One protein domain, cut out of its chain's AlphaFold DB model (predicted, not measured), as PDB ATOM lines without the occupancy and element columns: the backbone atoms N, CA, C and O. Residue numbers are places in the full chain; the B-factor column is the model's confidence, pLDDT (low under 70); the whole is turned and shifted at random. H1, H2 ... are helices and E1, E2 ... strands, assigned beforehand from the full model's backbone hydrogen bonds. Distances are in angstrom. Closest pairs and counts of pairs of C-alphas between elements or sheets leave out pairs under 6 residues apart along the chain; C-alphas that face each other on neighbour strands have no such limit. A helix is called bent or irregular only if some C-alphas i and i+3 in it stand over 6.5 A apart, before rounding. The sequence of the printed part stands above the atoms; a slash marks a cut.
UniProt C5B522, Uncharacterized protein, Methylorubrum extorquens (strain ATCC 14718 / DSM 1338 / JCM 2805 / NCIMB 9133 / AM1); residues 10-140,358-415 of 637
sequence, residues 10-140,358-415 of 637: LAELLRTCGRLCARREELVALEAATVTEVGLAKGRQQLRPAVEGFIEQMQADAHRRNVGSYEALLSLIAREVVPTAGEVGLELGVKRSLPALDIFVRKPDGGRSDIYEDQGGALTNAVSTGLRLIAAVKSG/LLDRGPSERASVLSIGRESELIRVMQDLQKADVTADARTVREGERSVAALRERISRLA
ATOM      1  N   LEU A  10     111.762 254.275 185.117       80.88
ATOM      2  CA  LEU A  10     110.880 254.333 183.941       80.88
ATOM      3  C   LEU A  10     111.674 254.348 182.629       80.88
ATOM      4  O   LEU A  10     111.300 253.691 181.658       80.88
ATOM      5  N   ALA A  11     112.799 255.066 182.611       80.69
ATOM      6  CA  ALA A  11     113.708 255.069 181.470       80.69
ATOM      7  C   ALA A  11     114.302 253.673 181.223       80.69
ATOM      8  O   ALA A  11     114.445 253.243 180.078       80.69
ATOM      9  N   GLU A  12     114.620 252.942 182.289       84.88
ATOM     10  CA  GLU A  12     115.132 251.577 182.202       84.88
ATOM     11  C   GLU A  12     114.082 250.559 181.747       84.88
ATOM     12  O   GLU A  12     114.384 249.681 180.930       84.88
ATOM     13  N   LEU A  13     112.837 250.722 182.197       86.06
ATOM     14  CA  LEU A  13     111.714 249.906 181.752       86.06
ATOM     15  C   LEU A  13     111.440 250.098 180.253       86.06
ATOM     16  O   LEU A  13     111.326 249.108 179.532       86.06
ATOM     17  N   LEU A  14     111.453 251.340 179.755       86.06
ATOM     18  CA  LEU A  14     111.329 251.643 178.322       86.06
ATOM     19  C   LEU A  14     112.457 251.029 177.488       86.06
ATOM     20  O   LEU A  14     112.193 250.371 176.485       86.06
ATOM     21  N   ARG A  15     113.717 251.172 177.924       87.75
ATOM     22  CA  ARG A  15     114.864 250.529 177.253       87.75
ATOM     23  C   ARG A  15     114.713 249.012 177.199       87.75
ATOM     24  O   ARG A  15     115.103 248.376 176.223       87.75
ATOM     25  N   THR A  16     114.183 248.412 178.258       89.25
ATOM     26  CA  THR A  16     113.978 246.963 178.322       89.25
ATOM     27  C   THR A  16     112.835 246.520 177.415       89.25
ATOM     28  O   THR A  16     113.020 245.557 176.676       89.25
ATOM     29  N   CYS A  17     111.718 247.251 177.382       89.50
ATOM     30  CA  CYS A  17     110.614 246.972 176.462       89.50
ATOM     31  C   CYS A  17     111.064 247.085 174.998       89.50
ATOM     32  O   CYS A  17     110.893 246.126 174.249       89.50
ATOM     33  N   GLY A  18     111.771 248.159 174.631       88.81
ATOM     34  CA  GLY A  18     112.300 248.328 173.273       88.81
ATOM     35  C   GLY A  18     113.263 247.207 172.856       88.81
ATOM     36  O   GLY A  18     113.185 246.697 171.740       88.81
ATOM     37  N   ARG A  19     114.128 246.726 173.768       91.94
ATOM     38  CA  ARG A  19     114.987 245.549 173.510       91.94
ATOM     39  C   ARG A  19     114.177 244.273 173.265       91.94
ATOM     40  O   ARG A  19     114.553 243.474 172.408       91.94
ATOM     41  N   LEU A  20     113.095 244.061 174.014       92.75
ATOM     42  CA  LEU A  20     112.226 242.894 173.846       92.75
ATOM     43  C   LEU A  20     111.443 242.955 172.525       92.75
ATOM     44  O   LEU A  20     111.347 241.931 171.848       92.75
ATOM     45  N   CYS A  21     110.953 244.135 172.130       91.62
ATOM     46  CA  CYS A  21     110.287 244.354 170.845       91.62
ATOM     47  C   CYS A  21     111.236 244.104 169.670       91.62
ATOM     48  O   CYS A  21     110.943 243.256 168.827       91.62
ATOM     49  N   ALA A  22     112.427 244.709 169.686       92.06
ATOM     50  CA  ALA A  22     113.447 244.473 168.663       92.06
ATOM     51  C   ALA A  22     113.827 242.985 168.554       92.06
ATOM     52  O   ALA A  22     113.945 242.430 167.461       92.06
ATOM     53  N   ARG A  23     113.960 242.287 169.693       94.25
ATOM     54  CA  ARG A  23     114.244 240.847 169.697       94.25
ATOM     55  C   ARG A  23     113.095 240.023 169.118       94.25
ATOM     56  O   ARG A  23     113.348 239.010 168.466       94.25
ATOM     57  N   ARG A  24     111.841 240.411 169.361       94.00
ATOM     58  CA  ARG A  24     110.673 239.755 168.761       94.00
ATOM     59  C   ARG A  24     110.674 239.935 167.244       94.00
ATOM     60  O   ARG A  24     110.482 238.945 166.546       94.00
ATOM     61  N   GLU A  25     110.922 241.143 166.746       93.38
ATOM     62  CA  GLU A  25     110.998 241.425 165.305       93.38
ATOM     63  C   GLU A  25     112.074 240.584 164.611       93.38
ATOM     64  O   GLU A  25     111.807 239.959 163.585       93.38
ATOM     65  N   GLU A  26     113.261 240.476 165.212       95.38
ATOM     66  CA  GLU A  26     114.345 239.630 164.707       95.38
ATOM     67  C   GLU A  26     113.930 238.150 164.624       95.38
ATOM     68  O   GLU A  26     114.193 237.472 163.631       95.38
ATOM     69  N   LEU A  27     113.238 237.641 165.651       95.81
ATOM     70  CA  LEU A  27     112.745 236.262 165.665       95.81
ATOM     71  C   LEU A  27     111.650 236.021 164.619       95.81
ATOM     72  O   LEU A  27     111.633 234.948 164.018       95.81
ATOM     73  N   VAL A  28     110.767 236.996 164.384       95.62
ATOM     74  CA  VAL A  28     109.734 236.932 163.334       95.62
ATOM     75  C   VAL A  28     110.376 236.910 161.947       95.62
ATOM     76  O   VAL A  28     110.005 236.086 161.111       95.62
ATOM     77  N   ALA A  29     111.376 237.762 161.704       95.94
ATOM     78  CA  ALA A  29     112.116 237.766 160.445       95.94
ATOM     79  C   ALA A  29     112.830 236.425 160.203       95.94
ATOM     80  O   ALA A  29     112.777 235.878 159.098       95.94
ATOM     81  N   LEU A  30     113.442 235.858 161.248       96.38
ATOM     82  CA  LEU A  30     114.082 234.547 161.178       96.38
ATOM     83  C   LEU A  30     113.066 233.426 160.910       96.38
ATOM     84  O   LEU A  30     113.324 232.572 160.065       96.38
ATOM     85  N   GLU A  31     111.900 233.439 161.567       97.62
ATOM     86  CA  GLU A  31     110.828 232.467 161.311       97.62
ATOM     87  C   GLU A  31     110.373 232.517 159.849       97.62
ATOM     88  O   GLU A  31     110.302 231.476 159.198       97.62
ATOM     89  N   ALA A  32     110.129 233.713 159.305       96.62
ATOM     90  CA  ALA A  32     109.717 233.887 157.915       96.62
ATOM     91  C   ALA A  32     110.759 233.339 156.921       96.62
ATOM     92  O   ALA A  32     110.403 232.685 155.933       96.62
ATOM     93  N   ALA A  33     112.049 233.545 157.200       96.56
ATOM     94  CA  ALA A  33     113.136 232.998 156.394       96.56
ATOM     95  C   ALA A  33     113.178 231.461 156.466       96.56
ATOM     96  O   ALA A  33     113.187 230.797 155.427       96.56
ATOM     97  N   THR A  34     113.115 230.880 157.670       95.69
ATOM     98  CA  THR A  34     113.119 229.418 157.852       95.69
ATOM     99  C   THR A  34     111.883 228.758 157.232       95.69
ATOM    100  O   THR A  34     111.994 227.706 156.605       95.69
ATOM    101  N   VAL A  35     110.700 229.369 157.349       97.44
ATOM    102  CA  VAL A  35     109.470 228.878 156.702       97.44
ATOM    103  C   VAL A  35     109.635 228.839 155.183       97.44
ATOM    104  O   VAL A  35     109.236 227.861 154.550       97.44
ATOM    105  N   THR A  36     110.252 229.872 154.606       97.19
ATOM    106  CA  THR A  36     110.532 229.939 153.167       97.19
ATOM    107  C   THR A  36     111.481 228.820 152.737       97.19
ATOM    108  O   THR A  36     111.190 228.098 151.784       97.19
ATOM    109  N   GLU A  37     112.576 228.617 153.471       96.12
ATOM    110  CA  GLU A  37     113.560 227.561 153.204       96.12
ATOM    111  C   GLU A  37     112.936 226.156 153.268       96.12
ATOM    112  O   GLU A  37     113.089 225.355 152.340       96.12
ATOM    113  N   VAL A  38     112.151 225.881 154.316       97.19
ATOM    114  CA  VAL A  38     111.398 224.625 154.460       97.19
ATOM    115  C   VAL A  38     110.392 224.457 153.322       97.19
ATOM    116  O   VAL A  38     110.245 223.355 152.792       97.19
ATOM    117  N   GLY A  39     109.707 225.531 152.924       96.38
ATOM    118  CA  GLY A  39     108.769 225.530 151.802       96.38
ATOM    119  C   GLY A  39     109.433 225.128 150.484       96.38
ATOM    120  O   GLY A  39     108.921 224.256 149.781       96.38
ATOM    121  N   LEU A  40     110.607 225.690 150.186       96.25
ATOM    122  CA  LEU A  40     111.390 225.336 148.998       96.25
ATOM    123  C   LEU A  40     111.863 223.877 149.035       96.25
ATOM    124  O   LEU A  40     111.734 223.173 148.032       96.25
ATOM    125  N   ALA A  41     112.352 223.396 150.183       95.62
ATOM    126  CA  ALA A  41     112.771 222.002 150.350       95.62
ATOM    127  C   ALA A  41     111.599 221.017 150.179       95.62
ATOM    128  O   ALA A  41     111.731 219.996 149.505       95.62
ATOM    129  N   LYS A  42     110.413 221.344 150.712       96.50
ATOM    130  CA  LYS A  42     109.184 220.563 150.476       96.50
ATOM    131  C   LYS A  42     108.781 220.555 149.004       96.50
ATOM    132  O   LYS A  42     108.415 219.504 148.485       96.50
ATOM    133  N   GLY A  43     108.869 221.701 148.327       95.56
ATOM    134  CA  GLY A  43     108.604 221.802 146.891       95.56
ATOM    135  C   GLY A  43     109.525 220.895 146.070       95.56
ATOM    136  O   GLY A  43     109.050 220.137 145.226       95.56
ATOM    137  N   ARG A  44     110.829 220.881 146.371       94.38
ATOM    138  CA  ARG A  44     111.788 219.967 145.725       94.38
ATOM    139  C   ARG A  44     111.482 218.496 146.003       94.38
ATOM    140  O   ARG A  44     111.504 217.689 145.077       94.38
ATOM    141  N   GLN A  45     111.099 218.140 147.231       93.25
ATOM    142  CA  GLN A  45     110.668 216.771 147.545       93.25
ATOM    143  C   GLN A  45     109.431 216.332 146.757       93.25
ATOM    144  O   GLN A  45     109.341 215.165 146.384       93.25
ATOM    145  N   GLN A  46     108.492 217.238 146.470       95.12
ATOM    146  CA  GLN A  46     107.325 216.924 145.637       95.12
ATOM    147  C   GLN A  46     107.705 216.647 144.179       95.12
ATOM    148  O   GLN A  46     107.053 215.837 143.525       95.12
ATOM    149  N   LEU A  47     108.770 217.276 143.675       94.44
ATOM    150  CA  LEU A  47     109.286 217.039 142.323       94.44
ATOM    151  C   LEU A  47     110.077 215.732 142.199       94.44
ATOM    152  O   LEU A  47     110.313 215.276 141.080       94.44
ATOM    153  N   ARG A  48     110.456 215.101 143.317       92.44
ATOM    154  CA  ARG A  48     111.267 213.878 143.334       92.44
ATOM    155  C   ARG A  48     110.772 212.795 142.360       92.44
ATOM    156  O   ARG A  48     111.602 212.348 141.575       92.44
ATOM    157  N   PRO A  49     109.483 212.392 142.336       93.50
ATOM    158  CA  PRO A  49     109.034 211.324 141.440       93.50
ATOM    159  C   PRO A  49     109.163 211.699 139.960       93.50
ATOM    160  O   PRO A  49     109.456 210.845 139.129       93.50
ATOM    161  N   ALA A  50     108.972 212.980 139.624       94.00
ATOM    162  CA  ALA A  50     109.119 213.464 138.255       94.00
ATOM    163  C   ALA A  50     110.587 213.442 137.807       94.00
ATOM    164  O   ALA A  50     110.878 213.041 136.683       94.00
ATOM    165  N   VAL A  51     111.513 213.826 138.693       92.44
ATOM    166  CA  VAL A  51     112.956 213.778 138.412       92.44
ATOM    167  C   VAL A  51     113.449 212.334 138.315       92.44
ATOM    168  O   VAL A  51     114.148 212.000 137.363       92.44
ATOM    169  N   GLU A  52     113.056 211.462 139.250       88.56
ATOM    170  CA  GLU A  52     113.402 210.032 139.213       88.56
ATOM    171  C   GLU A  52     112.881 209.374 137.923       88.56
ATOM    172  O   GLU A  52     113.664 208.756 137.201       88.56
ATOM    173  N   GLY A  53     111.615 209.605 137.560       89.44
ATOM    174  CA  GLY A  53     111.039 209.084 136.316       89.44
ATOM    175  C   GLY A  53     111.726 209.614 135.051       89.44
ATOM    176  O   GLY A  53     111.939 208.863 134.100       89.44
ATOM    177  N   PHE A  54     112.138 210.885 135.038       91.69
ATOM    178  CA  PHE A  54     112.901 211.452 133.924       91.69
ATOM    179  C   PHE A  54     114.280 210.793 133.775       91.69
ATOM    180  O   PHE A  54     114.680 210.443 132.664       91.69
ATOM    181  N   ILE A  55     114.993 210.579 134.885       86.56
ATOM    182  CA  ILE A  55     116.299 209.908 134.883       86.56
ATOM    183  C   ILE A  55     116.160 208.452 134.407       86.56
ATOM    184  O   ILE A  55     116.968 207.994 133.597       86.56
ATOM    185  N   GLU A  56     115.126 207.733 134.850       81.88
ATOM    186  CA  GLU A  56     114.824 206.372 134.381       81.88
ATOM    187  C   GLU A  56     114.527 206.334 132.874       81.88
ATOM    188  O   GLU A  56     115.055 205.480 132.153       81.88
ATOM    189  N   GLN A  57     113.744 207.288 132.369       85.31
ATOM    190  CA  GLN A  57     113.456 207.401 130.941       85.31
ATOM    191  C   GLN A  57     114.725 207.698 130.127       85.31
ATOM    192  O   GLN A  57     114.963 207.048 129.108       85.31
ATOM    193  N   MET A  58     115.578 208.615 130.598       81.50
ATOM    194  CA  MET A  58     116.879 208.881 129.976       81.50
ATOM    195  C   MET A  58     117.754 207.626 129.925       81.50
ATOM    196  O   MET A  58     118.400 207.370 128.908       81.50
ATOM    197  N   GLN A  59     117.760 206.825 130.994       79.06
ATOM    198  CA  GLN A  59     118.502 205.566 131.040       79.06
ATOM    199  C   GLN A  59     117.993 204.573 129.991       79.06
ATOM    200  O   GLN A  59     118.795 203.976 129.268       79.06
ATOM    201  N   ALA A  60     116.672 204.421 129.874       73.06
ATOM    202  CA  ALA A  60     116.052 203.538 128.891       73.06
ATOM    203  C   ALA A  60     116.330 203.987 127.445       73.06
ATOM    204  O   ALA A  60     116.644 203.157 126.584       73.06
ATOM    205  N   ASP A  61     116.265 205.290 127.175       76.62
ATOM    206  CA  ASP A  61     116.526 205.855 125.850       76.62
ATOM    207  C   ASP A  61     118.004 205.738 125.455       76.62
ATOM    208  O   ASP A  61     118.305 205.336 124.327       76.62
ATOM    209  N   ALA A  62     118.928 206.019 126.379       72.81
ATOM    210  CA  ALA A  62     120.365 205.849 126.159       72.81
ATOM    211  C   ALA A  62     120.727 204.381 125.881       72.81
ATOM    212  O   ALA A  62     121.515 204.084 124.977       72.81
ATOM    213  N   HIS A  63     120.111 203.445 126.611       67.94
ATOM    214  CA  HIS A  63     120.295 202.015 126.377       67.94
ATOM    215  C   HIS A  63     119.788 201.602 124.985       67.94
ATOM    216  O   HIS A  63     120.520 200.969 124.222       67.94
ATOM    217  N   ARG A  64     118.572 202.025 124.612       69.12
ATOM    218  CA  ARG A  64     117.955 201.690 123.317       69.12
ATOM    219  C   ARG A  64     118.738 202.243 122.127       69.12
ATOM    220  O   ARG A  64     118.946 201.517 121.159       69.12
ATOM    221  N   ARG A  65     119.169 203.508 122.193       69.50
ATOM    222  CA  ARG A  65     119.901 204.178 121.103       69.50
ATOM    223  C   ARG A  65     121.260 203.545 120.832       69.50
ATOM    224  O   ARG A  65     121.664 203.465 119.679       69.50
ATOM    225  N   ASN A  66     121.965 203.119 121.877       68.88
ATOM    226  CA  ASN A  66     123.315 202.594 121.716       68.88
ATOM    227  C   ASN A  66     123.315 201.087 121.448       68.88
ATOM    228  O   ASN A  66     123.972 200.642 120.520       68.88
ATOM    229  N   VAL A  67     122.579 200.289 122.219       76.88
ATOM    230  CA  VAL A  67     122.689 198.824 122.148       76.88
ATOM    231  C   VAL A  67     121.827 198.241 121.030       76.88
ATOM    232  O   VAL A  67     122.315 197.437 120.241       76.88
ATOM    233  N   GLY A  68     120.577 198.697 120.899       79.69
ATOM    234  CA  GLY A  68     119.619 198.102 119.960       79.69
ATOM    235  C   GLY A  68     120.020 198.262 118.491       79.69
ATOM    236  O   GLY A  68     119.895 197.328 117.703       79.69
ATOM    237  N   SER A  69     120.567 199.422 118.114       79.88
ATOM    238  CA  SER A  69     121.064 199.647 116.752       79.88
ATOM    239  C   SER A  69     122.273 198.767 116.414       79.88
ATOM    240  O   SER A  69     122.409 198.328 115.272       79.88
ATOM    241  N   TYR A  70     123.130 198.465 117.394       86.69
ATOM    242  CA  TYR A  70     124.283 197.582 117.201       86.69
ATOM    243  C   TYR A  70     123.889 196.116 117.158       86.69
ATOM    244  O   TYR A  70     124.371 195.405 116.283       86.69
ATOM    245  N   GLU A  71     122.975 195.674 118.024       89.38
ATOM    246  CA  GLU A  71     122.400 194.326 117.941       89.38
ATOM    247  C   GLU A  71     121.780 194.084 116.559       89.38
ATOM    248  O   GLU A  71     122.050 193.054 115.939       89.38
ATOM    249  N   ALA A  72     121.021 195.052 116.032       87.69
ATOM    250  CA  ALA A  72     120.408 194.956 114.708       87.69
ATOM    251  C   ALA A  72     121.452 194.853 113.583       87.69
ATOM    252  O   ALA A  72     121.361 193.952 112.747       87.69
ATOM    253  N   LEU A  73     122.466 195.727 113.583       87.50
ATOM    254  CA  LEU A  73     123.531 195.717 112.574       87.50
ATOM    255  C   LEU A  73     124.345 194.417 112.613       87.50
ATOM    256  O   LEU A  73     124.549 193.776 111.582       87.50
ATOM    257  N   LEU A  74     124.801 194.015 113.803       91.12
ATOM    258  CA  LEU A  74     125.601 192.803 113.976       91.12
ATOM    259  C   LEU A  74     124.799 191.555 113.606       91.12
ATOM    260  O   LEU A  74     125.340 190.658 112.964       91.12
ATOM    261  N   SER A  75     123.508 191.514 113.948       91.06
ATOM    262  CA  SER A  75     122.613 190.422 113.558       91.06
ATOM    263  C   SER A  75     122.402 190.356 112.048       91.06
ATOM    264  O   SER A  75     122.354 189.261 111.494       91.06
ATOM    265  N   LEU A  76     122.299 191.503 111.369       87.56
ATOM    266  CA  LEU A  76     122.156 191.557 109.915       87.56
ATOM    267  C   LEU A  76     123.416 191.017 109.222       87.56
ATOM    268  O   LEU A  76     123.316 190.108 108.402       87.56
ATOM    269  N   ILE A  77     124.602 191.488 109.624       87.62
ATOM    270  CA  ILE A  77     125.885 190.985 109.106       87.62
ATOM    271  C   ILE A  77     126.037 189.478 109.384       87.62
ATOM    272  O   ILE A  77     126.441 188.716 108.505       87.62
ATOM    273  N   ALA A  78     125.688 189.029 110.594       89.19
ATOM    274  CA  ALA A  78     125.764 187.625 110.986       89.19
ATOM    275  C   ALA A  78     124.865 186.719 110.129       89.19
ATOM    276  O   ALA A  78     125.328 185.678 109.663       89.19
ATOM    277  N   ARG A  79     123.608 187.119 109.894       87.38
ATOM    278  CA  ARG A  79     122.629 186.344 109.110       87.38
ATOM    279  C   ARG A  79     123.017 186.213 107.640       87.38
ATOM    280  O   ARG A  79     122.782 185.161 107.049       87.38
ATOM    281  N   GLU A  80     123.635 187.237 107.059       85.00
ATOM    282  CA  GLU A  80     124.081 187.184 105.659       85.00
ATOM    283  C   GLU A  80     125.248 186.212 105.447       85.00
ATOM    284  O   GLU A  80     125.313 185.513 104.434       85.00
ATOM    285  N   VAL A  81     126.147 186.102 106.430       82.94
ATOM    286  CA  VAL A  81     127.279 185.163 106.373       82.94
ATOM    287  C   VAL A  81     126.852 183.750 106.767       82.94
ATOM    288  O   VAL A  81     127.233 182.771 106.118       82.94
ATOM    289  N   VAL A  82     126.051 183.632 107.823       83.81
ATOM    290  CA  VAL A  82     125.567 182.364 108.368       83.81
ATOM    291  C   VAL A  82     124.049 182.473 108.570       83.81
ATOM    292  O   VAL A  82     123.605 182.939 109.614       83.81
ATOM    293  N   PRO A  83     123.219 181.996 107.625       80.56
ATOM    294  CA  PRO A  83     121.756 182.111 107.720       80.56
ATOM    295  C   PRO A  83     121.142 181.416 108.940       80.56
ATOM    296  O   PRO A  83     120.052 181.768 109.381       80.56
ATOM    297  N   THR A  84     121.837 180.414 109.481       79.00
ATOM    298  CA  THR A  84     121.457 179.707 110.710       79.00
ATOM    299  C   THR A  84     121.969 180.390 111.977       79.00
ATOM    300  O   THR A  84     121.745 179.867 113.067       79.00
ATOM    301  N   ALA A  85     122.696 181.506 111.867       76.50
ATOM    302  CA  ALA A  85     123.115 182.269 113.030       76.50
ATOM    303  C   ALA A  85     121.884 182.865 113.716       76.50
ATOM    304  O   ALA A  85     120.993 183.427 113.074       76.50
ATOM    305  N   GLY A  86     121.846 182.724 115.039       79.25
ATOM    306  CA  GLY A  86     120.864 183.406 115.870       79.25
ATOM    307  C   GLY A  86     121.084 184.921 115.893       79.25
ATOM    308  O   GLY A  86     121.950 185.466 115.209       79.25
ATOM    309  N   GLU A  87     120.298 185.616 116.706       89.62
ATOM    310  CA  GLU A  87     120.454 187.061 116.896       89.62
ATOM    311  C   GLU A  87     121.682 187.371 117.746       89.62
ATOM    312  O   GLU A  87     121.901 186.743 118.786       89.62
ATOM    313  N   VAL A  88     122.476 188.350 117.313       91.69
ATOM    314  CA  VAL A  88     123.599 188.855 118.100       91.69
ATOM    315  C   VAL A  88     123.034 189.728 119.215       91.69
ATOM    316  O   VAL A  88     122.420 190.761 118.960       91.69
ATOM    317  N   GLY A  89     123.238 189.285 120.452       90.06
ATOM    318  CA  GLY A  89     122.874 189.991 121.667       90.06
ATOM    319  C   GLY A  89     124.054 190.756 122.256       90.06
ATOM    320  O   GLY A  89     125.183 190.261 122.283       90.06
ATOM    321  N   LEU A  90     123.766 191.949 122.763       89.25
ATOM    322  CA  LEU A  90     124.688 192.815 123.481       89.25
ATOM    323  C   LEU A  90     124.086 193.113 124.853       89.25
ATOM    324  O   LEU A  90     123.059 193.778 124.962       89.25
ATOM    325  N   GLU A  91     124.720 192.637 125.918       84.94
ATOM    326  CA  GLU A  91     124.257 192.891 127.282       84.94
ATOM    327  C   GLU A  91     125.249 193.778 128.021       84.94
ATOM    328  O   GLU A  91     126.428 193.448 128.176       84.94
ATOM    329  N   LEU A  92     124.747 194.926 128.474       81.38
ATOM    330  CA  LEU A  92     125.495 195.839 129.319       81.38
ATOM    331  C   LEU A  92     125.295 195.474 130.780       81.38
ATOM    332  O   LEU A  92     124.175 195.438 131.285       81.38
ATOM    333  N   GLY A  93     126.407 195.270 131.465       76.44
ATOM    334  CA  GLY A  93     126.465 195.096 132.902       76.44
ATOM    335  C   GLY A  93     127.500 196.015 133.533       76.44
ATOM    336  O   GLY A  93     128.151 196.832 132.880       76.44
ATOM    337  N   VAL A  94     127.677 195.841 134.838       74.19
ATOM    338  CA  VAL A  94     128.749 196.475 135.603       74.19
ATOM    339  C   VAL A  94     129.578 195.367 136.238       74.19
ATOM    340  O   VAL A  94     129.054 194.557 137.002       74.19
ATOM    341  N   LYS A  95     130.879 195.319 135.938       73.88
ATOM    342  CA  LYS A  95     131.832 194.400 136.579       73.88
ATOM    343  C   LYS A  95     132.906 195.243 137.266       73.88
ATOM    344  O   LYS A  95     133.556 196.060 136.628       73.88
ATOM    345  N   ARG A  96     133.079 195.061 138.584       76.44
ATOM    346  CA  ARG A  96     134.052 195.812 139.414       76.44
ATOM    347  C   ARG A  96     133.937 197.340 139.259       76.44
ATOM    348  O   ARG A  96     134.938 198.027 139.104       76.44
ATOM    349  N   SER A  97     132.707 197.856 139.283       70.56
ATOM    350  CA  SER A  97     132.391 199.286 139.117       70.56
ATOM    351  C   SER A  97     132.707 199.893 137.745       70.56
ATOM    352  O   SER A  97     132.499 201.092 137.584       70.56
ATOM    353  N   LEU A  98     133.136 199.095 136.763       70.81
ATOM    354  CA  LEU A  98     133.330 199.526 135.381       70.81
ATOM    355  C   LEU A  98     132.201 198.995 134.487       70.81
ATOM    356  O   LEU A  98     131.708 197.883 134.734       70.81
ATOM    357  N   PRO A  99     131.807 199.740 133.438       75.75
ATOM    358  CA  PRO A  99     130.960 199.205 132.381       75.75
ATOM    359  C   PRO A  99     131.547 197.908 131.818       75.75
ATOM    360  O   PRO A  99     132.763 197.764 131.667       75.75
ATOM    361  N   ALA A 100     130.685 196.940 131.540       83.12
ATOM    362  CA  ALA A 100     131.055 195.663 130.955       83.12
ATOM    363  C   ALA A 100     130.054 195.299 129.865       83.12
ATOM    364  O   ALA A 100     128.851 195.440 130.064       83.12
ATOM    365  N   LEU A 101     130.555 194.822 128.731       87.25
ATOM    366  CA  LEU A 101     129.744 194.406 127.600       87.25
ATOM    367  C   LEU A 101     129.994 192.931 127.300       87.25
ATOM    368  O   LEU A 101     131.122 192.523 127.000       87.25
ATOM    369  N   ASP A 102     128.924 192.150 127.352       89.06
ATOM    370  CA  ASP A 102     128.908 190.757 126.933       89.06
ATOM    371  C   ASP A 102     128.244 190.652 125.550       89.06
ATOM    372  O   ASP A 102     127.169 191.204 125.318       89.06
ATOM    373  N   ILE A 103     128.932 189.990 124.613       91.50
ATOM    374  CA  ILE A 103     128.518 189.824 123.211       91.50
ATOM    375  C   ILE A 103     128.297 188.334 122.973       91.50
ATOM    376  O   ILE A 103     129.204 187.539 123.208       91.50
ATOM    377  N   PHE A 104     127.106 187.947 122.532       92.44
ATOM    378  CA  PHE A 104     126.724 186.540 122.391       92.44
ATOM    379  C   PHE A 104     125.746 186.338 121.238       92.44
ATOM    380  O   PHE A 104     125.136 187.282 120.748       92.44
ATOM    381  N   VAL A 105     125.553 185.089 120.825       91.94
ATOM    382  CA  VAL A 105     124.450 184.696 119.938       91.94
ATOM    383  C   VAL A 105     123.328 184.098 120.782       91.94
ATOM    384  O   VAL A 105     123.561 183.199 121.596       91.94
ATOM    385  N   ARG A 106     122.105 184.597 120.593       89.88
ATOM    386  CA  ARG A 106     120.885 184.044 121.194       89.88
ATOM    387  C   ARG A 106     120.473 182.789 120.437       89.88
ATOM    388  O   ARG A 106     120.222 182.838 119.232       89.88
ATOM    389  N   LYS A 107     120.397 181.668 121.146       83.06
ATOM    390  CA  LYS A 107     119.887 180.407 120.610       83.06
ATOM    391  C   LYS A 107     118.347 180.412 120.628       83.06
ATOM    392  O   LYS A 107     117.754 181.078 121.479       83.06
ATOM    393  N   PRO A 108     117.678 179.664 119.728       76.38
ATOM    394  CA  PRO A 108     116.213 179.590 119.686       76.38
ATOM    395  C   PRO A 108     115.562 179.050 120.970       76.38
ATOM    396  O   PRO A 108     114.395 179.321 121.225       76.38
ATOM    397  N   ASP A 109     116.311 178.296 121.777       78.94
ATOM    398  CA  ASP A 109     115.889 177.738 123.068       78.94
ATOM    399  C   ASP A 109     116.020 178.731 124.244       78.94
ATOM    400  O   ASP A 109     115.754 178.374 125.390       78.94
ATOM    401  N   GLY A 110     116.433 179.977 123.979       77.00
ATOM    402  CA  GLY A 110     116.699 180.998 124.994       77.00
ATOM    403  C   GLY A 110     118.104 180.927 125.605       77.00
ATOM    404  O   GLY A 110     118.463 181.787 126.411       77.00
ATOM    405  N   GLY A 111     118.922 179.946 125.209       83.81
ATOM    406  CA  GLY A 111     120.325 179.847 125.591       83.81
ATOM    407  C   GLY A 111     121.200 180.927 124.947       83.81
ATOM    408  O   GLY A 111     120.830 181.583 123.970       83.81
ATOM    409  N   ARG A 112     122.409 181.102 125.486       90.88
ATOM    410  CA  ARG A 112     123.433 182.015 124.954       90.88
ATOM    411  C   ARG A 112     124.647 181.208 124.504       90.88
ATOM    412  O   ARG A 112     124.976 180.208 125.139       90.88
ATOM    413  N   SER A 113     125.282 181.623 123.413       88.88
ATOM    414  CA  SER A 113     126.562 181.072 122.951       88.88
ATOM    415  C   SER A 113     127.594 182.176 122.807       88.88
ATOM    416  O   SER A 113     127.269 183.245 122.282       88.88
ATOM    417  N   ASP A 114     128.824 181.899 123.220       88.88
ATOM    418  CA  ASP A 114     129.949 182.802 123.013       88.88
ATOM    419  C   ASP A 114     130.378 182.780 121.535       88.88
ATOM    420  O   ASP A 114     130.537 181.719 120.933       88.88
ATOM    421  N   ILE A 115     130.527 183.957 120.922       89.62
ATOM    422  CA  ILE A 115     130.859 184.090 119.491       89.62
ATOM    423  C   ILE A 115     132.329 183.748 119.209       89.62
ATOM    424  O   ILE A 115     132.681 183.388 118.085       89.62
ATOM    425  N   TYR A 116     133.195 183.895 120.205       88.56
ATOM    426  CA  TYR A 116     134.614 183.608 120.090       88.56
ATOM    427  C   TYR A 116     134.915 182.130 120.352       88.56
ATOM    428  O   TYR A 116     135.628 181.517 119.563       88.56
ATOM    429  N   GLU A 117     134.339 181.555 121.411       86.31
ATOM    430  CA  GLU A 117     134.664 180.187 121.852       86.31
ATOM    431  C   GLU A 117     133.769 179.101 121.215       86.31
ATOM    432  O   GLU A 117     134.245 178.001 120.935       86.31
ATOM    433  N   ASP A 118     132.483 179.385 120.951       85.06
ATOM    434  CA  ASP A 118     131.512 178.352 120.534       85.06
ATOM    435  C   ASP A 118     131.145 178.383 119.039       85.06
ATOM    436  O   ASP A 118     130.425 177.500 118.559       85.06
ATOM    437  N   GLN A 119     131.538 179.426 118.300       85.38
ATOM    438  CA  GLN A 119     131.094 179.660 116.919       85.38
ATOM    439  C   GLN A 119     132.227 179.491 115.899       85.38
ATOM    440  O   GLN A 119     133.410 179.562 116.213       85.38
ATOM    441  N   GLY A 120     131.860 179.252 114.637       84.06
ATOM    442  CA  GLY A 120     132.830 179.113 113.549       84.06
ATOM    443  C   GLY A 120     133.436 180.452 113.108       84.06
ATOM    444  O   GLY A 120     132.767 181.486 113.145       84.06
ATOM    445  N   GLY A 121     134.664 180.410 112.573       84.00
ATOM    446  CA  GLY A 121     135.431 181.604 112.182       84.00
ATOM    447  C   GLY A 121     134.736 182.542 111.186       84.00
ATOM    448  O   GLY A 121     134.976 183.747 111.214       84.00
ATOM    449  N   ALA A 122     133.815 182.031 110.360       85.75
ATOM    450  CA  ALA A 122     132.984 182.854 109.480       85.75
ATOM    451  C   ALA A 122     132.131 183.865 110.270       85.75
ATOM    452  O   ALA A 122     132.132 185.055 109.959       85.75
ATOM    453  N   LEU A 123     131.439 183.403 111.319       88.81
ATOM    454  CA  LEU A 123     130.583 184.247 112.153       88.81
ATOM    455  C   LEU A 123     131.421 185.191 113.021       88.81
ATOM    456  O   LEU A 123     131.124 186.381 113.096       88.81
ATOM    457  N   THR A 124     132.503 184.685 113.618       89.50
ATOM    458  CA  THR A 124     133.436 185.482 114.429       89.50
ATOM    459  C   THR A 124     134.021 186.649 113.628       89.50
ATOM    460  O   THR A 124     134.048 187.781 114.116       89.50
ATOM    461  N   ASN A 125     134.421 186.421 112.372       87.38
ATOM    462  CA  ASN A 125     134.950 187.473 111.501       87.38
ATOM    463  C   ASN A 125     133.878 188.460 111.038       87.38
ATOM    464  O   ASN A 125     134.126 189.667 111.006       87.38
ATOM    465  N   ALA A 126     132.682 187.968 110.711       88.88
ATOM    466  CA  ALA A 126     131.554 188.807 110.321       88.88
ATOM    467  C   ALA A 126     131.185 189.786 111.450       88.88
ATOM    468  O   ALA A 126     131.124 190.999 111.242       88.88
ATOM    469  N   VAL A 127     131.054 189.278 112.679       91.31
ATOM    470  CA  VAL A 127     130.789 190.102 113.867       91.31
ATOM    471  C   VAL A 127     131.965 191.038 114.163       91.31
ATOM    472  O   VAL A 127     131.741 192.220 114.411       91.31
ATOM    473  N   SER A 128     133.214 190.570 114.049       91.44
ATOM    474  CA  SER A 128     134.409 191.418 114.211       91.44
ATOM    475  C   SER A 128     134.433 192.584 113.216       91.44
ATOM    476  O   SER A 128     134.798 193.699 113.582       91.44
ATOM    477  N   THR A 129     133.991 192.357 111.976       90.56
ATOM    478  CA  THR A 129     133.847 193.407 110.952       90.56
ATOM    479  C   THR A 129     132.859 194.472 111.417       90.56
ATOM    480  O   THR A 129     133.189 195.658 111.432       90.56
ATOM    481  N   GLY A 130     131.667 194.057 111.856       91.12
ATOM    482  CA  GLY A 130     130.654 194.977 112.368       91.12
ATOM    483  C   GLY A 130     131.129 195.755 113.599       91.12
ATOM    484  O   GLY A 130     130.942 196.967 113.669       91.12
ATOM    485  N   LEU A 131     131.830 195.097 114.527       91.81
ATOM    486  CA  LEU A 131     132.412 195.746 115.704       91.81
ATOM    487  C   LEU A 131     133.474 196.791 115.332       91.81
ATOM    488  O   LEU A 131     133.500 197.855 115.949       91.81
ATOM    489  N   ARG A 132     134.305 196.542 114.308       91.44
ATOM    490  CA  ARG A 132     135.273 197.533 113.793       91.44
ATOM    491  C   ARG A 132     134.568 198.758 113.209       91.44
ATOM    492  O   ARG A 132     134.963 199.878 113.520       91.44
ATOM    493  N   LEU A 133     133.501 198.562 112.426       90.00
ATOM    494  CA  LEU A 133     132.694 199.668 111.887       90.00
ATOM    495  C   LEU A 133     132.090 200.518 113.013       90.00
ATOM    496  O   LEU A 133     132.185 201.745 112.985       90.00
ATOM    497  N   ILE A 134     131.519 199.869 114.033       88.88
ATOM    498  CA  ILE A 134     130.939 200.554 115.194       88.88
ATOM    499  C   ILE A 134     132.018 201.331 115.961       88.88
ATOM    500  O   ILE A 134     131.828 202.515 116.250       88.88
ATOM    501  N   ALA A 135     133.155 200.694 116.261       89.31
ATOM    502  CA  ALA A 135     134.270 201.318 116.970       89.31
ATOM    503  C   ALA A 135     134.825 202.529 116.205       89.31
ATOM    504  O   ALA A 135     135.011 203.593 116.795       89.31
ATOM    505  N   ALA A 136     134.992 202.418 114.883       88.81
ATOM    506  CA  ALA A 136     135.456 203.519 114.045       88.81
ATOM    507  C   ALA A 136     134.530 204.740 114.130       88.81
ATOM    508  O   ALA A 136     135.010 205.858 114.301       88.81
ATOM    509  N   VAL A 137     133.207 204.539 114.104       87.44
ATOM    510  CA  VAL A 137     132.236 205.637 114.256       87.44
ATOM    511  C   VAL A 137     132.246 206.222 115.669       87.44
ATOM    512  O   VAL A 137     132.159 207.440 115.823       87.44
ATOM    513  N   LYS A 138     132.348 205.380 116.703       84.19
ATOM    514  CA  LYS A 138     132.282 205.814 118.108       84.19
ATOM    515  C   LYS A 138     133.572 206.433 118.635       84.19
ATOM    516  O   LYS A 138     133.507 207.208 119.585       84.19
ATOM    517  N   SER A 139     134.710 206.153 118.006       83.75
ATOM    518  CA  SER A 139     136.014 206.702 118.394       83.75
ATOM    519  C   SER A 139     136.073 208.239 118.362       83.75
ATOM    520  O   SER A 139     136.929 208.833 119.015       83.75
ATOM    521  N   GLY A 140     135.191 208.895 117.592       80.38
ATOM    522  CA  GLY A 140     135.255 210.340 117.339       80.38
ATOM    523  C   GLY A 140     136.468 210.759 116.497       80.38
ATOM    524  O   GLY A 140     136.756 211.948 116.382       80.38
ATOM    525  N   LEU A 358     137.877 192.669 119.353       89.06
ATOM    526  CA  LEU A 358     137.160 192.795 120.627       89.06
ATOM    527  C   LEU A 358     136.582 191.503 121.213       89.06
ATOM    528  O   LEU A 358     136.424 191.435 122.425       89.06
ATOM    529  N   LEU A 359     136.261 190.487 120.415       89.38
ATOM    530  CA  LEU A 359     135.648 189.248 120.897       89.38
ATOM    531  C   LEU A 359     136.582 188.443 121.817       89.38
ATOM    532  O   LEU A 359     136.106 187.856 122.781       89.38
ATOM    533  N   ASP A 360     137.890 188.510 121.572       88.75
ATOM    534  CA  ASP A 360     138.972 187.935 122.382       88.75
ATOM    535  C   ASP A 360     139.308 188.766 123.638       88.75
ATOM    536  O   ASP A 360     140.132 188.364 124.462       88.75
ATOM    537  N   ARG A 361     138.692 189.946 123.789       89.81
ATOM    538  CA  ARG A 361     138.964 190.896 124.874       89.81
ATOM    539  C   ARG A 361     137.974 190.766 126.023       89.81
ATOM    540  O   ARG A 361     136.835 190.322 125.875       89.81
ATOM    541  N   GLY A 362     138.407 191.222 127.199       89.19
ATOM    542  CA  GLY A 362     137.581 191.206 128.403       89.19
ATOM    543  C   GLY A 362     136.343 192.117 128.287       89.19
ATOM    544  O   GLY A 362     136.407 193.157 127.627       89.19
ATOM    545  N   PRO A 363     135.230 191.816 128.988       87.19
ATOM    546  CA  PRO A 363     133.975 192.573 128.874       87.19
ATOM    547  C   PRO A 363     134.098 194.090 129.090       87.19
ATOM    548  O   PRO A 363     133.414 194.865 128.422       87.19
ATOM    549  N   SER A 364     134.964 194.537 130.004       84.75
ATOM    550  CA  SER A 364     135.175 195.970 130.262       84.75
ATOM    551  C   SER A 364     135.980 196.672 129.169       84.75
ATOM    552  O   SER A 364     135.708 197.826 128.854       84.75
ATOM    553  N   GLU A 365     136.929 195.973 128.545       85.94
ATOM    554  CA  GLU A 365     137.677 196.492 127.395       85.94
ATOM    555  C   GLU A 365     136.744 196.660 126.187       85.94
ATOM    556  O   GLU A 365     136.734 197.720 125.565       85.94
ATOM    557  N   ARG A 366     135.859 195.679 125.941       88.38
ATOM    558  CA  ARG A 366     134.811 195.762 124.905       88.38
ATOM    559  C   ARG A 366     133.901 196.980 125.081       88.38
ATOM    560  O   ARG A 366     133.656 197.706 124.120       88.38
ATOM    561  N   ALA A 367     133.418 197.213 126.303       83.69
ATOM    562  CA  ALA A 367     132.565 198.363 126.612       83.69
ATOM    563  C   ALA A 367     133.297 199.697 126.384       83.69
ATOM    564  O   ALA A 367     132.740 200.616 125.780       83.69
ATOM    565  N   SER A 368     134.562 199.773 126.812       82.56
ATOM    566  CA  SER A 368     135.406 200.962 126.664       82.56
ATOM    567  C   SER A 368     135.644 201.334 125.198       82.56
ATOM    568  O   SER A 368     135.381 202.471 124.808       82.56
ATOM    569  N   VAL A 369     136.070 200.378 124.360       82.75
ATOM    570  CA  VAL A 369     136.405 200.643 122.946       82.75
ATOM    571  C   VAL A 369     135.185 201.095 122.148       82.75
ATOM    572  O   VAL A 369     135.270 202.015 121.338       82.75
ATOM    573  N   LEU A 370     134.015 200.516 122.415       79.75
ATOM    574  CA  LEU A 370     132.779 200.925 121.748       79.75
ATOM    575  C   LEU A 370     132.182 202.212 122.349       79.75
ATOM    576  O   LEU A 370     131.148 202.692 121.884       79.75
ATOM    577  N   SER A 371     132.821 202.780 123.382       72.00
ATOM    578  CA  SER A 371     132.307 203.900 124.181       72.00
ATOM    579  C   SER A 371     130.882 203.656 124.691       72.00
ATOM    580  O   SER A 371     130.093 204.591 124.857       72.00
ATOM    581  N   ILE A 372     130.536 202.390 124.935       65.44
ATOM    582  CA  ILE A 372     129.214 201.999 125.406       65.44
ATOM    583  C   ILE A 372     129.248 202.017 126.936       65.44
ATOM    584  O   ILE A 372     130.018 201.295 127.562       65.44
ATOM    585  N   GLY A 373     128.410 202.866 127.536       58.59
ATOM    586  CA  GLY A 373     128.299 203.016 128.991       58.59
ATOM    587  C   GLY A 373     128.721 204.381 129.547       58.59
ATOM    588  O   GLY A 373     128.359 204.676 130.677       58.59
ATOM    589  N   ARG A 374     129.380 205.261 128.771       65.62
ATOM    590  CA  ARG A 374     129.705 206.642 129.214       65.62
ATOM    591  C   ARG A 374     128.462 207.469 129.547       65.62
ATOM    592  O   ARG A 374     128.410 208.164 130.554       65.62
ATOM    593  N   GLU A 375     127.429 207.360 128.715       69.62
ATOM    594  CA  GLU A 375     126.129 207.985 128.993       69.62
ATOM    595  C   GLU A 375     125.494 207.384 130.255       69.62
ATOM    596  O   GLU A 375     124.919 208.103 131.066       69.62
ATOM    597  N   SER A 376     125.663 206.076 130.473       69.00
ATOM    598  CA  SER A 376     125.191 205.394 131.681       69.00
ATOM    599  C   SER A 376     125.944 205.838 132.942       69.00
ATOM    600  O   SER A 376     125.338 205.902 134.009       69.00
ATOM    601  N   GLU A 377     127.230 206.189 132.840       70.12
ATOM    602  CA  GLU A 377     128.008 206.777 133.940       70.12
ATOM    603  C   GLU A 377     127.484 208.165 134.325       70.12
ATOM    604  O   GLU A 377     127.253 208.414 135.506       70.12
ATOM    605  N   LEU A 378     127.226 209.044 133.350       80.25
ATOM    606  CA  LEU A 378     126.644 210.367 133.613       80.25
ATOM    607  C   LEU A 378     125.266 210.256 134.275       80.25
ATOM    608  O   LEU A 378     124.993 210.936 135.261       80.25
ATOM    609  N   ILE A 379     124.420 209.351 133.780       82.38
ATOM    610  CA  ILE A 379     123.100 209.084 134.363       82.38
ATOM    611  C   ILE A 379     123.234 208.559 135.798       82.38
ATOM    612  O   ILE A 379     122.482 208.976 136.677       82.38
ATOM    613  N   ARG A 380     124.222 207.702 136.078       79.88
ATOM    614  CA  ARG A 380     124.502 207.233 137.442       79.88
ATOM    615  C   ARG A 380     124.941 208.373 138.364       79.88
ATOM    616  O   ARG A 380     124.460 208.447 139.491       79.88
ATOM    617  N   VAL A 381     125.781 209.294 137.886       85.81
ATOM    618  CA  VAL A 381     126.142 210.511 138.638       85.81
ATOM    619  C   VAL A 381     124.896 211.350 138.936       85.81
ATOM    620  O   VAL A 381     124.724 211.795 140.067       85.81
ATOM    621  N   MET A 382     123.989 211.513 137.967       88.56
ATOM    622  CA  MET A 382     122.716 212.213 138.185       88.56
ATOM    623  C   MET A 382     121.849 211.519 139.247       88.56
ATOM    624  O   MET A 382     121.279 212.195 140.099       88.56
ATOM    625  N   GLN A 383     121.776 210.183 139.242       88.31
ATOM    626  CA  GLN A 383     121.062 209.416 140.273       88.31
ATOM    627  C   GLN A 383     121.665 209.624 141.666       88.31
ATOM    628  O   GLN A 383     120.929 209.747 142.644       88.31
ATOM    629  N   ASP A 384     122.992 209.648 141.769       89.88
ATOM    630  CA  ASP A 384     123.680 209.815 143.049       89.88
ATOM    631  C   ASP A 384     123.536 211.248 143.590       89.88
ATOM    632  O   ASP A 384     123.263 211.417 144.781       89.88
ATOM    633  N   LEU A 385     123.599 212.266 142.722       92.44
ATOM    634  CA  LEU A 385     123.283 213.656 143.075       92.44
ATOM    635  C   LEU A 385     121.834 213.797 143.553       92.44
ATOM    636  O   LEU A 385     121.597 214.324 144.636       92.44
ATOM    637  N   GLN A 386     120.873 213.226 142.822       92.38
ATOM    638  CA  GLN A 386     119.462 213.272 143.208       92.38
ATOM    639  C   GLN A 386     119.217 212.624 144.581       92.38
ATOM    640  O   GLN A 386     118.453 213.146 145.394       92.38
ATOM    641  N   LYS A 387     119.873 211.495 144.884       91.81
ATOM    642  CA  LYS A 387     119.791 210.861 146.214       91.81
ATOM    643  C   LYS A 387     120.367 211.755 147.314       91.81
ATOM    644  O   LYS A 387     119.801 211.806 148.414       91.81
ATOM    645  N   ALA A 388     121.486 212.428 147.044       93.81
ATOM    646  CA  ALA A 388     122.103 213.356 147.983       93.81
ATOM    647  C   ALA A 388     121.179 214.551 148.268       93.81
ATOM    648  O   ALA A 388     120.918 214.841 149.439       93.81
ATOM    649  N   ASP A 389     120.600 215.149 147.226       93.69
ATOM    650  CA  ASP A 389     119.676 216.284 147.329       93.69
ATOM    651  C   ASP A 389     118.409 215.914 148.106       93.69
ATOM    652  O   ASP A 389     118.039 216.600 149.058       93.69
ATOM    653  N   VAL A 390     117.794 214.763 147.803       93.19
ATOM    654  CA  VAL A 390     116.625 214.258 148.548       93.19
ATOM    655  C   VAL A 390     116.949 214.074 150.033       93.19
ATOM    656  O   VAL A 390     116.130 214.392 150.899       93.19
ATOM    657  N   THR A 391     118.147 213.579 150.348       94.44
ATOM    658  CA  THR A 391     118.587 213.384 151.736       94.44
ATOM    659  C   THR A 391     118.804 214.720 152.454       94.44
ATOM    660  O   THR A 391     118.416 214.867 153.618       94.44
ATOM    661  N   ALA A 392     119.403 215.698 151.773       94.44
ATOM    662  CA  ALA A 392     119.629 217.041 152.298       94.44
ATOM    663  C   ALA A 392     118.308 217.797 152.520       94.44
ATOM    664  O   ALA A 392     118.094 218.372 153.589       94.44
ATOM    665  N   ASP A 393     117.372 217.719 151.573       95.62
ATOM    666  CA  ASP A 393     116.048 218.324 151.701       95.62
ATOM    667  C   ASP A 393     115.242 217.674 152.829       95.62
ATOM    668  O   ASP A 393     114.593 218.372 153.606       95.62
ATOM    669  N   ALA A 394     115.293 216.345 152.980       94.50
ATOM    670  CA  ALA A 394     114.636 215.645 154.091       94.50
ATOM    671  C   ALA A 394     115.146 216.117 155.457       94.50
ATOM    672  O   ALA A 394     114.360 216.284 156.396       94.50
ATOM    673  N   ARG A 395     116.454 216.372 155.561       96.00
ATOM    674  CA  ARG A 395     117.061 216.951 156.760       96.00
ATOM    675  C   ARG A 395     116.581 218.382 156.993       96.00
ATOM    676  O   ARG A 395     116.095 218.666 158.084       96.00
ATOM    677  N   THR A 396     116.632 219.223 155.961       96.00
ATOM    678  CA  THR A 396     116.208 220.633 156.004       96.00
ATOM    679  C   THR A 396     114.755 220.770 156.448       96.00
ATOM    680  O   THR A 396     114.453 221.557 157.339       96.00
ATOM    681  N   VAL A 397     113.848 219.948 155.908       96.62
ATOM    682  CA  VAL A 397     112.438 219.947 156.325       96.62
ATOM    683  C   VAL A 397     112.305 219.555 157.796       96.62
ATOM    684  O   VAL A 397     111.671 220.273 158.564       96.62
ATOM    685  N   ARG A 398     112.934 218.453 158.220       96.94
ATOM    686  CA  ARG A 398     112.822 217.960 159.601       96.94
ATOM    687  C   ARG A 398     113.402 218.942 160.627       96.94
ATOM    688  O   ARG A 398     112.811 219.134 161.687       96.94
ATOM    689  N   GLU A 399     114.576 219.505 160.363       95.75
ATOM    690  CA  GLU A 399     115.257 220.442 161.270       95.75
ATOM    691  C   GLU A 399     114.613 221.831 161.235       95.75
ATOM    692  O   GLU A 399     114.414 222.449 162.284       95.75
ATOM    693  N   GLY A 400     114.212 222.288 160.049       95.94
ATOM    694  CA  GLY A 400     113.522 223.554 159.855       95.94
ATOM    695  C   GLY A 400     112.139 223.571 160.503       95.94
ATOM    696  O   GLY A 400     111.817 224.529 161.195       95.94
ATOM    697  N   GLU A 401     111.342 222.501 160.405       96.19
ATOM    698  CA  GLU A 401     110.039 222.415 161.091       96.19
ATOM    699  C   GLU A 401     110.172 222.482 162.617       96.19
ATOM    700  O   GLU A 401     109.405 223.190 163.276       96.19
ATOM    701  N   ARG A 402     111.174 221.798 163.187       96.94
ATOM    702  CA  ARG A 402     111.481 221.907 164.623       96.94
ATOM    703  C   ARG A 402     111.891 223.327 164.999       96.94
ATOM    704  O   ARG A 402     111.452 223.834 166.029       96.94
ATOM    705  N   SER A 403     112.708 223.965 164.164       95.56
ATOM    706  CA  SER A 403     113.173 225.336 164.390       95.56
ATOM    707  C   SER A 403     112.024 226.338 164.315       95.56
ATOM    708  O   SER A 403     111.897 227.167 165.208       95.56
ATOM    709  N   VAL A 404     111.127 226.218 163.332       96.44
ATOM    710  CA  VAL A 404     109.917 227.049 163.220       96.44
ATOM    711  C   VAL A 404     109.022 226.877 164.445       96.44
ATOM    712  O   VAL A 404     108.559 227.870 165.000       96.44
ATOM    713  N   ALA A 405     108.808 225.644 164.917       95.94
ATOM    714  CA  ALA A 405     108.031 225.404 166.133       95.94
ATOM    715  C   ALA A 405     108.657 226.095 167.363       95.94
ATOM    716  O   ALA A 405     107.958 226.794 168.096       95.94
ATOM    717  N   ALA A 406     109.976 225.973 167.542       95.88
ATOM    718  CA  ALA A 406     110.699 226.621 168.636       95.88
ATOM    719  C   ALA A 406     110.706 228.159 168.522       95.88
ATOM    720  O   ALA A 406     110.583 228.861 169.527       95.88
ATOM    721  N   LEU A 407     110.832 228.707 167.309       95.62
ATOM    722  CA  LEU A 407     110.767 230.149 167.061       95.62
ATOM    723  C   LEU A 407     109.379 230.697 167.383       95.62
ATOM    724  O   LEU A 407     109.283 231.685 168.106       95.62
ATOM    725  N   ARG A 408     108.312 230.021 166.943       96.81
ATOM    726  CA  ARG A 408     106.928 230.398 167.267       96.81
ATOM    727  C   ARG A 408     106.668 230.419 168.766       96.81
ATOM    728  O   ARG A 408     106.030 231.347 169.255       96.81
ATOM    729  N   GLU A 409     107.196 229.444 169.501       96.31
ATOM    730  CA  GLU A 409     107.104 229.426 170.963       96.31
ATOM    731  C   GLU A 409     107.846 230.612 171.602       96.31
ATOM    732  O   GLU A 409     107.356 231.239 172.538       96.31
ATOM    733  N   ARG A 410     109.028 230.974 171.095       95.12
ATOM    734  CA  ARG A 410     109.776 232.136 171.603       95.12
ATOM    735  C   ARG A 410     109.090 233.459 171.267       95.12
ATOM    736  O   ARG A 410     109.055 234.343 172.118       95.12
ATOM    737  N   ILE A 411     108.534 233.584 170.062       94.75
ATOM    738  CA  ILE A 411     107.763 234.756 169.628       94.75
ATOM    739  C   ILE A 411     106.519 234.916 170.506       94.75
ATOM    740  O   ILE A 411     106.241 236.025 170.957       94.75
ATOM    741  N   SER A 412     105.801 233.827 170.809       93.25
ATOM    742  CA  SER A 412     104.588 233.893 171.633       93.25
ATOM    743  C   SER A 412     104.873 234.346 173.068       93.25
ATOM    744  O   SER A 412     104.110 235.139 173.617       93.25
ATOM    745  N   ARG A 413     106.011 233.944 173.653       92.81
ATOM    746  CA  ARG A 413     106.467 234.434 174.971       92.81
ATOM    747  C   ARG A 413     106.754 235.940 174.997       92.81
ATOM    748  O   ARG A 413     106.732 236.532 176.070       92.81
ATOM    749  N   LEU A 414     107.022 236.550 173.842       92.94
ATOM    750  CA  LEU A 414     107.281 237.986 173.692       92.94
ATOM    751  C   LEU A 414     106.067 238.760 173.154       92.94
ATOM    752  O   LEU A 414     106.184 239.950 172.870       92.94
ATOM    753  N   ALA A 415     104.902 238.120 173.015       87.88
ATOM    754  CA  ALA A 415     103.724 238.741 172.408       87.88
ATOM    755  C   ALA A 415     103.239 239.993 173.162       87.88
ATOM    756  O   ALA A 415     102.729 240.919 172.541       87.88
TER     757      ALA A 415
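This is residues 10 to 140 and 358 to 415 of the 637 residues of an uncharacterized protein of Methylorubrum extorquens (strain ATCC 14718 / DSM 1338 / JCM 2805 / NCIMB 9133 / AM1) (UniProt C5B522). A small head, made of the sheet E1 E2 E3, H2, H3 and the last part of H1, sits at one end of a long shaft in which the helices H1 and H4 run opposite ways. H1 bends slightly, and residues 10 to 16 stick out at the far end. The printed part has 189 residues with four named helices and three named strands, in the order H1 E1 E2 E3 H2 H3 H4; the sheet is a meander, each strand the antiparallel neighbour of the one before. It is mostly helix and extended, radius of gyration of the C-alphas 30.3 A, spanning 105 by 33 by 24 A.

E1, residues 87 to 95, and E2, residues 98 to 106, form a hairpin, with N 91 and O 102 within hydrogen-bond range at 2.9 A. E2 and E3, residues 112 to 114, form another, with N 105 and O 113 at 2.9 A. H1, residues 10 to 81, assigned as one helix by its hydrogen bonds, is bent: C-alphas 46 and 49 are 7.2 A apart, and its arms H1a, residues 10 to 46, and H1b, residues 49 to 81, stand at 23 degrees. H1b is on the sheet, only just at its level, height 3.7 A; its closest C-alphas to E1 are Ser 75 and Val 88, 4.9 A. H3, residues 363 to 369, is on it too, only just at its level, height 3.9 A; its closest C-alphas to E2 are Ser 364 and Ala 100, 4.2 A. H2, residues 121 to 138, touches residues 70 to 81 of H1b at a steep tilt of 44 degrees, closest C-alphas Gly 130 and Leu 74, 5.7 A. H4, residues 374 to 413, touches H1a at a shallow tilt of 29 degrees, opposite ways, closest C-alphas Asp 393 and Ala 41, 5.1 A. In H1a, H2, H3 and H4 every O i to N i+4 pair is within hydrogen-bond range, in H1b 27 of 29.

H1a begins at C-alpha 10 (110.880, 254.333, 183.941) and is 53.7 A long, H1b 47.4 A. H4, 58.4 A, ends at C-alpha 413 (106.467, 234.434, 174.971).

The C-alphas farthest apart, of Leu 10 and Pro 83, are 105.6 A apart. Residues 141 to 357 are not printed; C-alphas 140 and 358 are 18.0 A apart across the cut. Of the links printed whole, none is long. Residues 63 to 66 and 372 to 376 have pLDDT under 70.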